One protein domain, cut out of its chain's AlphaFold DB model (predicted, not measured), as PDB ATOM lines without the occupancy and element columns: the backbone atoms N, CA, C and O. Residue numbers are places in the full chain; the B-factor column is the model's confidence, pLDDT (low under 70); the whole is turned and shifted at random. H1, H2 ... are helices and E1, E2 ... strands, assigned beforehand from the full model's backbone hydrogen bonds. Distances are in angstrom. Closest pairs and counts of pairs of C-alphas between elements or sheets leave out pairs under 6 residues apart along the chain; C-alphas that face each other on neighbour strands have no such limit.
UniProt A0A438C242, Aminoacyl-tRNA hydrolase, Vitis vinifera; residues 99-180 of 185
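This is residues 99 to 180 of the 185 residues of the protein "Aminoacyl-tRNA hydrolase" of Vitis vinifera (UniProt A0A438C242). A narrow ribbon of two parallel strands, E1 and E2, has the long helix H1 packed over it, running back past E1. The short helix H2 turns off H1's last residues, and H3 packs by its first half, residues 157 to 163, on E1 and E2, apart from H1. Residues 166 to 171 stick out, and the closing stretch runs between H3 and H1 with no named element. The printed part has 82 residues, in the order E1, H1, H2, E2, H3, and is of mixed class; it is compact, with a radius of gyration of the C-alphas of 13.0 A and spans of 36 by 29 by 22 A.

E1, residues 101 to 106, and E2, residues 149 to 154, are parallel neighbours at 27 degrees, with N 103 and O 150 2.7 A apart and N 152 and O 103 2.9 A apart, both within hydrogen-bond range. With H1, residues 113 to 134, and H2, residues 136 to 144, they form a strand-helix-strand unit, two parallel strands with helices between them along the chain. The closest C-alphas of E1 and H1, Leu 103 and Cys 120, are 6.4 A apart. H1 touches H2 with residues 128 to 132 alone, at a steep tilt of 49 degrees, opposite ways; their closest C-alphas, Leu 131 and Leu 139, are 6.0 A apart. The closest C-alphas of E1 and H3, residues 157 to 169, are Arg 106 and Gln 157, 7.0 A apart. H3 is apart from H1 and H2. Every O i to N i+4 pair is within hydrogen-bond range in H2 and H3, and 17 of 18 are in H1.

E1 begins at C-alpha 101 (-14.662, -25.406, 11.625) and is 16.4 A long; E2 is 16.3 A. H1 is 31.2 A long, H2 12.3 A, and H3 18.2 A, ending at C-alpha 169 (1.158, -19.859, 16.891).

The C-alphas farthest apart, Lys 110 and Ser 137, are 36.5 A apart. The printed part has no cut, and no link between named elements is long. Mean pLDDT of the printed part is 93.7; residue 180 is under 70.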
ATOM      1  N   ASP A  99     -17.819 -17.872  13.456       86.25
ATOM      2  CA  ASP A  99     -16.912 -18.965  13.767       86.25
ATOM      3  C   ASP A  99     -17.166 -20.170  12.836       86.25
ATOM      4  O   ASP A  99     -18.319 -20.542  12.603       86.25
ATOM      5  N   VAL A 100     -16.113 -20.789  12.277       93.19
ATOM      6  CA  VAL A 100     -16.202 -21.902  11.301       93.19
ATOM      7  C   VAL A 100     -15.131 -22.979  11.486       93.19
ATOM      8  O   VAL A 100     -13.945 -22.692  11.567       93.19
ATOM      9  N   LEU A 101     -15.530 -24.244  11.442       95.31
ATOM     10  CA  LEU A 101     -14.662 -25.406  11.625       95.31
ATOM     11  C   LEU A 101     -13.995 -25.829  10.311       95.31
ATOM     12  O   LEU A 101     -14.650 -26.399   9.443       95.31
ATOM     13  N   VAL A 102     -12.697 -25.595  10.148       97.12
ATOM     14  CA  VAL A 102     -11.974 -25.904   8.903       97.12
ATOM     15  C   VAL A 102     -11.314 -27.272   8.979       97.12
ATOM     16  O   VAL A 102     -10.291 -27.409   9.626       97.12
ATOM     17  N   LEU A 103     -11.841 -28.277   8.291       97.56
ATOM     18  CA  LEU A 103     -11.327 -29.645   8.261       97.56
ATOM     19  C   LEU A 103     -10.335 -29.816   7.105       97.56
ATOM     20  O   LEU A 103     -10.725 -29.821   5.940       97.56
ATOM     21  N   VAL A 104      -9.054 -29.984   7.424       97.06
ATOM     22  CA  VAL A 104      -7.994 -30.195   6.424       97.06
ATOM     23  C   VAL A 104      -7.755 -31.688   6.192       97.06
ATOM     24  O   VAL A 104      -7.483 -32.424   7.148       97.06
ATOM     25  N   VAL A 105      -7.828 -32.118   4.929       96.38
ATOM     26  CA  VAL A 105      -7.656 -33.511   4.487       96.38
ATOM     27  C   VAL A 105      -6.426 -33.654   3.589       96.38
ATOM     28  O   VAL A 105      -6.247 -32.914   2.626       96.38
ATOM     29  N   ARG A 106      -5.599 -34.658   3.875       96.12
ATOM     30  CA  ARG A 106      -4.431 -35.023   3.067       96.12
ATOM     31  C   ARG A 106      -4.829 -35.727   1.766       96.12
ATOM     32  O   ARG A 106      -5.551 -36.722   1.807       96.12
ATOM     33  N   GLN A 107      -4.323 -35.246   0.629       94.56
ATOM     34  CA  GLN A 107      -4.568 -35.848  -0.690       94.56
ATOM     35  C   GLN A 107      -3.641 -37.034  -1.001       94.56
ATOM     36  O   GLN A 107      -4.051 -37.965  -1.695       94.56
ATOM     37  N   ASP A 108      -2.417 -37.045  -0.465       93.12
ATOM     38  CA  ASP A 108      -1.415 -38.095  -0.704       93.12
ATOM     39  C   ASP A 108      -1.833 -39.487  -0.206       93.12
ATOM     40  O   ASP A 108      -1.365 -40.496  -0.727       93.12
ATOM     41  N   LEU A 109      -2.767 -39.554   0.746       89.56
ATOM     42  CA  LEU A 109      -3.307 -40.807   1.281       89.56
ATOM     43  C   LEU A 109      -4.310 -41.507   0.347       89.56
ATOM     44  O   LEU A 109      -4.731 -42.622   0.649       89.56
ATOM     45  N   LYS A 110      -4.726 -40.865  -0.758       89.12
ATOM     46  CA  LYS A 110      -5.680 -41.409  -1.750       89.12
ATOM     47  C   LYS A 110      -6.931 -42.048  -1.119       89.12
ATOM     48  O   LYS A 110      -7.409 -43.094  -1.554       89.12
ATOM     49  N   MET A 111      -7.459 -41.428  -0.064       91.12
ATOM     50  CA  MET A 111      -8.640 -41.933   0.638       91.12
ATOM     51  C   MET A 111      -9.888 -41.832  -0.246       91.12
ATOM     52  O   MET A 111     -10.128 -40.811  -0.885       91.12
ATOM     53  N   GLY A 112     -10.723 -42.875  -0.236       92.62
ATOM     54  CA  GLY A 112     -12.061 -42.806  -0.825       92.62
ATOM     55  C   GLY A 112     -12.974 -41.849  -0.051       92.62
ATOM     56  O   GLY A 112     -12.771 -41.610   1.141       92.62
ATOM     57  N   THR A 113     -14.018 -41.340  -0.708       95.38
ATOM     58  CA  THR A 113     -14.954 -40.342  -0.152       95.38
ATOM     59  C   THR A 113     -15.560 -40.755   1.193       95.38
ATOM     60  O   THR A 113     -15.633 -39.934   2.103       95.38
ATOM     61  N   GLY A 114     -15.913 -42.032   1.366       94.88
ATOM     62  CA  GLY A 114     -16.433 -42.553   2.637       94.88
ATOM     63  C   GLY A 114     -15.418 -42.494   3.785       94.88
ATOM     64  O   GLY A 114     -15.763 -42.082   4.891       94.88
ATOM     65  N   LYS A 115     -14.145 -42.827   3.521       91.69
ATOM     66  CA  LYS A 115     -13.074 -42.692   4.523       91.69
ATOM     67  C   LYS A 115     -12.835 -41.225   4.862       91.69
ATOM     68  O   LYS A 115     -12.737 -40.898   6.038       91.69
ATOM     69  N   ILE A 116     -12.811 -40.345   3.859       94.56
ATOM     70  CA  ILE A 116     -12.680 -38.898   4.078       94.56
ATOM     71  C   ILE A 116     -13.810 -38.392   4.980       94.56
ATOM     72  O   ILE A 116     -13.533 -37.745   5.986       94.56
ATOM     73  N   ALA A 117     -15.063 -38.734   4.674       95.69
ATOM     74  CA  ALA A 117     -16.217 -38.327   5.472       95.69
ATOM     75  C   ALA A 117     -16.114 -38.813   6.928       95.69
ATOM     76  O   ALA A 117     -16.305 -38.019   7.849       95.69
ATOM     77  N   SER A 118     -15.739 -40.080   7.141       95.12
ATOM     78  CA  SER A 118     -15.528 -40.641   8.483       95.12
ATOM     79  C   SER A 118     -14.425 -39.906   9.246       95.12
ATOM     80  O   SER A 118     -14.609 -39.545  10.405       95.12
ATOM     81  N   GLN A 119     -13.287 -39.636   8.603       93.56
ATOM     82  CA  GLN A 119     -12.162 -38.934   9.227       93.56
ATOM     83  C   GLN A 119     -12.510 -37.477   9.562       93.56
ATOM     84  O   GLN A 119     -12.177 -36.984  10.639       93.56
ATOM     85  N   CYS A 120     -13.240 -36.792   8.679       96.44
ATOM     86  CA  CYS A 120     -13.790 -35.465   8.941       96.44
ATOM     87  C   CYS A 120     -14.756 -35.468  10.135       96.44
ATOM     88  O   CYS A 120     -14.685 -34.567  10.970       96.44
ATOM     89  N   ALA A 121     -15.622 -36.481  10.243       96.12
ATOM     90  CA  ALA A 121     -16.521 -36.637  11.384       96.12
ATOM     91  C   ALA A 121     -15.737 -36.836  12.690       96.12
ATOM     92  O   ALA A 121     -15.972 -36.100  13.645       96.12
ATOM     93  N   HIS A 122     -14.745 -37.734  12.705       93.81
ATOM     94  CA  HIS A 122     -13.869 -37.942  13.863       93.81
ATOM     95  C   HIS A 122     -13.125 -36.668  14.272       93.81
ATOM     96  O   HIS A 122     -13.049 -36.351  15.459       93.81
ATOM     97  N   ALA A 123     -12.612 -35.910  13.300       95.69
ATOM     98  CA  ALA A 123     -11.924 -34.652  13.563       95.69
ATOM     99  C   ALA A 123     -12.859 -33.606  14.185       95.69
ATOM    100  O   ALA A 123     -12.465 -32.898  15.110       95.69
ATOM    101  N   ALA A 124     -14.100 -33.518  13.698       96.62
ATOM    102  CA  ALA A 124     -15.090 -32.590  14.225       96.62
ATOM    103  C   ALA A 124     -15.528 -32.960  15.648       96.62
ATOM    104  O   ALA A 124     -15.575 -32.086  16.511       96.62
ATOM    105  N   THR A 125     -15.805 -34.239  15.917       96.38
ATOM    106  CA  THR A 125     -16.195 -34.697  17.260       96.38
ATOM    107  C   THR A 125     -15.048 -34.601  18.260       96.38
ATOM    108  O   THR A 125     -15.279 -34.264  19.418       96.38
ATOM    109  N   GLY A 126     -13.812 -34.860  17.823       95.81
ATOM    110  CA  GLY A 126     -12.624 -34.714  18.662       95.81
ATOM    111  C   GLY A 126     -12.384 -33.264  19.068       95.81
ATOM    112  O   GLY A 126     -12.275 -32.974  20.255       95.81
ATOM    113  N   MET A 127     -12.434 -32.342  18.099       96.00
ATOM    114  CA  MET A 127     -12.354 -30.903  18.371       96.00
ATOM    115  C   MET A 127     -13.478 -30.439  19.307       96.00
ATOM    116  O   MET A 127     -13.236 -29.700  20.254       96.00
ATOM    117  N   TYR A 128     -14.710 -30.902  19.083       96.75
ATOM    118  CA  TYR A 128     -15.830 -30.591  19.968       96.75
ATOM    119  C   TYR A 128     -15.543 -31.020  21.415       96.75
ATOM    120  O   TYR A 128     -15.674 -30.217  22.334       96.75
ATOM    121  N   ALA A 129     -15.106 -32.267  21.625       96.69
ATOM    122  CA  ALA A 129     -14.800 -32.796  22.954       96.69
ATOM    123  C   ALA A 129     -13.654 -32.042  23.653       96.69
ATOM    124  O   ALA A 129     -13.690 -31.867  24.873       96.69
ATOM    125  N   GLU A 130     -12.663 -31.581  22.888       94.88
ATOM    126  CA  GLU A 130     -11.570 -30.746  23.382       94.88
ATOM    127  C   GLU A 130     -12.079 -29.364  23.816       94.88
ATOM    128  O   GLU A 130     -11.848 -28.949  24.952       94.88
ATOM    129  N   LEU A 131     -12.861 -28.685  22.970       95.56
ATOM    130  CA  LEU A 131     -13.417 -27.360  23.266       95.56
ATOM    131  C   LEU A 131     -14.412 -27.370  24.430       95.56
ATOM    132  O   LEU A 131     -14.484 -26.399  25.185       95.56
ATOM    133  N   VAL A 132     -15.150 -28.469  24.625       96.81
ATOM    134  CA  VAL A 132     -15.996 -28.664  25.814       96.81
ATOM    135  C   VAL A 132     -15.170 -28.575  27.103       96.81
ATOM    136  O   VAL A 132     -15.694 -28.148  28.134       96.81
ATOM    137  N   GLN A 133     -13.899 -28.970  27.078       95.38
ATOM    138  CA  GLN A 133     -13.031 -28.958  28.256       95.38
ATOM    139  C   GLN A 133     -12.220 -27.665  28.364       95.38
ATOM    140  O   GLN A 133     -12.060 -27.151  29.468       95.38
ATOM    141  N   SER A 134     -11.741 -27.126  27.241       93.69
ATOM    142  CA  SER A 134     -10.786 -26.014  27.231       93.69
ATOM    143  C   SER A 134     -11.415 -24.639  26.976       93.69
ATOM    144  O   SER A 134     -11.023 -23.668  27.620       93.69
ATOM    145  N   GLN A 135     -12.382 -24.520  26.056       93.75
ATOM    146  CA  GLN A 135     -12.852 -23.229  25.525       93.75
ATOM    147  C   GLN A 135     -14.369 -23.213  25.250       93.75
ATOM    148  O   GLN A 135     -14.831 -23.031  24.120       93.75
ATOM    149  N   ARG A 136     -15.186 -23.368  26.302       95.00
ATOM    150  CA  ARG A 136     -16.656 -23.461  26.167       95.00
ATOM    151  C   ARG A 136     -17.339 -22.231  25.567       95.00
ATOM    152  O   ARG A 136     -18.387 -22.378  24.942       95.00
ATOM    153  N   SER A 137     -16.800 -21.030  25.779       93.06
ATOM    154  CA  SER A 137     -17.359 -19.796  25.207       93.06
ATOM    155  C   SER A 137     -17.254 -19.793  23.682       93.06
ATOM    156  O   SER A 137     -18.262 -19.570  23.014       93.06
ATOM    157  N   LEU A 138     -16.071 -20.123  23.154       92.06
ATOM    158  CA  LEU A 138     -15.821 -20.260  21.718       92.06
ATOM    159  C   LEU A 138     -16.714 -21.343  21.108       92.06
ATOM    160  O   LEU A 138     -17.344 -21.123  20.076       92.06
ATOM    161  N   LEU A 139     -16.829 -22.494  21.782       94.75
ATOM    162  CA  LEU A 139     -17.712 -23.568  21.333       94.75
ATOM    163  C   LEU A 139     -19.157 -23.083  21.183       94.75
ATOM    164  O   LEU A 139     -19.763 -23.267  20.131       94.75
ATOM    165  N   ARG A 140     -19.695 -22.415  22.209       94.44
ATOM    166  CA  ARG A 140     -21.071 -21.911  22.202       94.44
ATOM    167  C   ARG A 140     -21.307 -20.882  21.096       94.44
ATOM    168  O   ARG A 140     -22.386 -20.863  20.509       94.44
ATOM    169  N   GLN A 141     -20.321 -20.034  20.809       92.62
ATOM    170  CA  GLN A 141     -20.407 -19.063  19.719       92.62
ATOM    171  C   GLN A 141     -20.493 -19.775  18.363       92.62
ATOM    172  O   GLN A 141     -21.413 -19.513  17.588       92.62
ATOM    173  N   TRP A 142     -19.626 -20.760  18.118       94.00
ATOM    174  CA  TRP A 142     -19.689 -21.598  16.920       94.00
ATOM    175  C   TRP A 142     -21.033 -22.329  16.775       94.00
ATOM    176  O   TRP A 142     -21.590 -22.399  15.676       94.00
ATOM    177  N   GLU A 143     -21.598 -22.830  17.876       94.81
ATOM    178  CA  GLU A 143     -22.926 -23.453  17.889       94.81
ATOM    179  C   GLU A 143     -24.042 -22.479  17.510       94.81
ATOM    180  O   GLU A 143     -24.893 -22.805  16.681       94.81
ATOM    181  N   GLN A 144     -24.008 -21.264  18.058       93.06
ATOM    182  CA  GLN A 144     -24.954 -20.195  17.727       93.06
ATOM    183  C   GLN A 144     -24.820 -19.734  16.270       93.06
ATOM    184  O   GLN A 144     -25.805 -19.314  15.666       93.06
ATOM    185  N   CYS A 145     -23.632 -19.877  15.680       88.88
ATOM    186  CA  CYS A 145     -23.368 -19.640  14.262       88.88
ATOM    187  C   CYS A 145     -23.730 -20.835  13.352       88.88
ATOM    188  O   CYS A 145     -23.340 -20.857  12.184       88.88
ATOM    189  N   GLY A 146     -24.464 -21.837  13.849       91.56
ATOM    190  CA  GLY A 146     -24.939 -22.971  13.048       91.56
ATOM    191  C   GLY A 146     -23.897 -24.069  12.825       91.56
ATOM    192  O   GLY A 146     -24.057 -24.890  11.924       91.56
ATOM    193  N   GLN A 147     -22.831 -24.097  13.633       94.62
ATOM    194  CA  GLN A 147     -21.802 -25.139  13.616       94.62
ATOM    195  C   GLN A 147     -21.162 -25.351  12.233       94.62
ATOM    196  O   GLN A 147     -20.909 -26.492  11.818       94.62
ATOM    197  N   ALA A 148     -20.924 -24.260  11.499       93.88
ATOM    198  CA  ALA A 148     -20.428 -24.288  10.127       93.88
ATOM    199  C   ALA A 148     -19.099 -25.052  10.012       93.88
ATOM    200  O   ALA A 148     -18.213 -24.901  10.858       93.88
ATOM    201  N   LYS A 149     -18.959 -25.868   8.956       94.75
ATOM    202  CA  LYS A 149     -17.765 -26.683   8.677       94.75
ATOM    203  C   LYS A 149     -17.329 -26.486   7.232       94.75
ATOM    204  O   LYS A 149     -18.160 -26.536   6.328       94.75
ATOM    205  N   ILE A 150     -16.036 -26.291   7.014       95.88
ATOM    206  CA  ILE A 150     -15.427 -26.115   5.695       95.88
ATOM    207  C   ILE A 150     -14.383 -27.206   5.532       95.88
ATOM    208  O   ILE A 150     -13.468 -27.298   6.338       95.88
ATOM    209  N   VAL A 151     -14.504 -28.030   4.498       96.12
ATOM    210  CA  VAL A 151     -13.498 -29.052   4.199       96.12
ATOM    211  C   VAL A 151     -12.548 -28.506   3.142       96.12
ATOM    212  O   VAL A 151     -12.987 -28.058   2.086       96.12
ATOM    213  N   VAL A 152     -11.251 -28.547   3.427       96.75
ATOM    214  CA  VAL A 152     -10.180 -28.167   2.500       96.75
ATOM    215  C   VAL A 152      -9.152 -29.285   2.414       96.75
ATOM    216  O   VAL A 152      -9.135 -30.211   3.226       96.75
ATOM    217  N   THR A 153      -8.272 -29.206   1.426       96.12
ATOM    218  CA  THR A 153      -7.262 -30.235   1.185       96.12
ATOM    219  C   THR A 153      -5.848 -29.685   1.269       96.12
ATOM    220  O   THR A 153      -5.607 -28.564   0.834       96.12
ATOM    221  N   CYS A 154      -4.912 -30.506   1.740       96.00
ATOM    222  CA  CYS A 154      -3.472 -30.269   1.647       96.00
ATOM    223  C   CYS A 154      -2.787 -31.430   0.911       96.00
ATOM    224  O   CYS A 154      -3.321 -32.541   0.828       96.00
ATOM    225  N   LYS A 155      -1.601 -31.183   0.359       95.50
ATOM    226  CA  LYS A 155      -0.881 -32.145  -0.480       95.50
ATOM    227  C   LYS A 155      -0.350 -33.317   0.330       95.50
ATOM    228  O   LYS A 155      -0.456 -34.450  -0.122       95.50
ATOM    229  N   ASN A 156       0.246 -33.053   1.493       93.94
ATOM    230  CA  ASN A 156       0.983 -34.053   2.266       93.94
ATOM    231  C   ASN A 156       1.073 -33.713   3.766       93.94
ATOM    232  O   ASN A 156       0.591 -32.676   4.226       93.94
ATOM    233  N   GLN A 157       1.715 -34.598   4.537       92.12
ATOM    234  CA  GLN A 157       1.902 -34.417   5.982       92.12
ATOM    235  C   GLN A 157       2.703 -33.159   6.335       92.12
ATOM    236  O   GLN A 157       2.381 -32.493   7.314       92.12
ATOM    237  N   GLN A 158       3.726 -32.818   5.547       95.50
ATOM    238  CA  GLN A 158       4.557 -31.647   5.816       95.50
ATOM    239  C   GLN A 158       3.737 -30.357   5.713       95.50
ATOM    240  O   GLN A 158       3.846 -29.489   6.573       95.50
ATOM    241  N   GLU A 159       2.887 -30.235   4.692       96.12
ATOM    242  CA  GLU A 159       1.971 -29.101   4.559       96.12
ATOM    243  C   GLU A 159       0.953 -29.063   5.704       96.12
ATOM    244  O   GLU A 159       0.707 -27.998   6.262       96.12
ATOM    245  N   MET A 160       0.422 -30.219   6.120       94.69
ATOM    246  CA  MET A 160      -0.470 -30.280   7.280       94.69
ATOM    247  C   MET A 160       0.212 -29.812   8.575       94.69
ATOM    248  O   MET A 160      -0.409 -29.092   9.349       94.69
ATOM    249  N   ASN A 161       1.477 -30.173   8.799       94.81
ATOM    250  CA  ASN A 161       2.240 -29.728   9.970       94.81
ATOM    251  C   ASN A 161       2.539 -28.223   9.927       94.81
ATOM    252  O   ASN A 161       2.398 -27.547  10.938       94.81
ATOM    253  N   LYS A 162       2.877 -27.676   8.755       96.88
ATOM    254  CA  LYS A 162       3.096 -26.228   8.592       96.88
ATOM    255  C   LYS A 162       1.843 -25.424   8.878       96.88
ATOM    256  O   LYS A 162       1.902 -24.417   9.576       96.88
ATOM    257  N   LEU A 163       0.708 -25.877   8.338       96.25
ATOM    258  CA  LEU A 163      -0.578 -25.310   8.704       96.25
ATOM    259  C   LEU A 163      -0.695 -25.380  10.232       96.25
ATOM    260  O   LEU A 163      -1.014 -24.366  10.853       96.25
ATOM    261  N   LYS A 164      -0.402 -26.551  10.830       94.25
ATOM    262  CA  LYS A 164      -0.619 -26.777  12.259       94.25
ATOM    263  C   LYS A 164       0.048 -25.765  13.150       94.25
ATOM    264  O   LYS A 164      -0.608 -25.122  13.962       94.25
ATOM    265  N   GLU A 165       1.342 -25.632  12.938       96.06
ATOM    266  CA  GLU A 165       2.185 -24.694  13.653       96.06
ATOM    267  C   GLU A 165       1.681 -23.262  13.462       96.06
ATOM    268  O   GLU A 165       1.600 -22.514  14.432       96.06
ATOM    269  N   ALA A 166       1.252 -22.895  12.248       96.38
ATOM    270  CA  ALA A 166       0.672 -21.582  11.995       96.38
ATOM    271  C   ALA A 166      -0.597 -21.337  12.836       96.38
ATOM    272  O   ALA A 166      -0.693 -20.284  13.461       96.38
ATOM    273  N   ALA A 167      -1.531 -22.295  12.917       94.25
ATOM    274  CA  ALA A 167      -2.723 -22.173  13.773       94.25
ATOM    275  C   ALA A 167      -2.366 -22.022  15.249       94.25
ATOM    276  O   ALA A 167      -2.879 -21.135  15.929       94.25
ATOM    277  N   GLU A 168      -1.502 -22.910  15.738       92.88
ATOM    278  CA  GLU A 168      -1.130 -22.953  17.148       92.88
ATOM    279  C   GLU A 168      -0.398 -21.667  17.548       92.88
ATOM    280  O   GLU A 168      -0.663 -21.121  18.616       92.88
ATOM    281  N   SER A 169       0.434 -21.114  16.655       96.25
ATOM    282  CA  SER A 169       1.158 -19.859  16.891       96.25
ATOM    283  C   SER A 169       0.251 -18.642  17.097       96.25
ATOM    284  O   SER A 169       0.648 -17.696  17.773       96.25
ATOM    285  N   ILE A 170      -0.973 -18.670  16.555       94.50
ATOM    286  CA  ILE A 170      -1.974 -17.606  16.726       94.50
ATOM    287  C   ILE A 170      -3.074 -17.992  17.732       94.50
ATOM    288  O   ILE A 170      -4.083 -17.298  17.843       94.50
ATOM    289  N   GLY A 171      -2.891 -19.096  18.466       90.88
ATOM    290  CA  GLY A 171      -3.789 -19.536  19.531       90.88
ATOM    291  C   GLY A 171      -5.066 -20.238  19.065       90.88
ATOM    292  O   GLY A 171      -6.011 -20.340  19.849       90.88
ATOM    293  N   LEU A 172      -5.127 -20.726  17.820       94.12
ATOM    294  CA  LEU A 172      -6.287 -21.492  17.366       94.12
ATOM    295  C   LEU A 172      -6.264 -22.915  17.936       94.12
ATOM    296  O   LEU A 172      -5.233 -23.582  17.843       94.12
ATOM    297  N   PRO A 173      -7.394 -23.419  18.469       94.19
ATOM    298  CA  PRO A 173      -7.521 -24.812  18.881       94.19
ATOM    299  C   PRO A 173      -7.282 -25.747  17.699       94.19
ATOM    300  O   PRO A 173      -7.826 -25.510  16.618       94.19
ATOM    301  N   THR A 174      -6.514 -26.824  17.897       94.56
ATOM    302  CA  THR A 174      -6.247 -27.785  16.825       94.56
ATOM    303  C   THR A 174      -6.370 -29.238  17.253       94.56
ATOM    304  O   THR A 174      -5.889 -29.638  18.301       94.56
ATOM    305  N   PHE A 175      -6.985 -30.048  16.387       94.88
ATOM    306  CA  PHE A 175      -7.177 -31.477  16.617       94.88
ATOM    307  C   PHE A 175      -6.706 -32.280  15.403       94.88
ATOM    308  O   PHE A 175      -7.108 -32.008  14.262       94.88
ATOM    309  N   VAL A 176      -5.848 -33.274  15.629       93.25
ATOM    310  CA  VAL A 176      -5.279 -34.133  14.581       93.25
ATOM    311  C   VAL A 176      -5.843 -35.537  14.717       93.25
ATOM    312  O   VAL A 176      -5.704 -36.173  15.755       93.25
ATOM    313  N   VAL A 177      -6.437 -36.036  13.634       91.94
ATOM    314  CA  VAL A 177      -6.806 -37.447  13.528       91.94
ATOM    315  C   VAL A 177      -5.661 -38.190  12.862       91.94
ATOM    316  O   VAL A 177      -5.245 -37.830  11.759       91.94
ATOM    317  N   ALA A 178      -5.165 -39.219  13.538       85.94
ATOM    318  CA  ALA A 178      -4.240 -40.186  12.978       85.94
ATOM    319  C   ALA A 178      -5.007 -41.484  12.717       85.94
ATOM    320  O   ALA A 178      -5.730 -41.958  13.594       85.94
ATOM    321  N   ASP A 179      -4.863 -42.053  11.522       74.44
ATOM    322  CA  ASP A 179      -5.352 -43.407  11.283       74.44
ATOM    323  C   ASP A 179      -4.448 -44.368  12.060       74.44
ATOM    324  O   ASP A 179      -3.221 -44.332  11.918       74.44
ATOM    325  N   ALA A 180      -5.043 -45.191  12.920       59.03
ATOM    326  CA  ALA A 180      -4.331 -46.247  13.618       59.03
ATOM    327  C   ALA A 180      -4.008 -47.312  12.571       59.03
ATOM    328  O   ALA A 180      -4.809 -48.214  12.340       59.03
TER     329      ALA A 180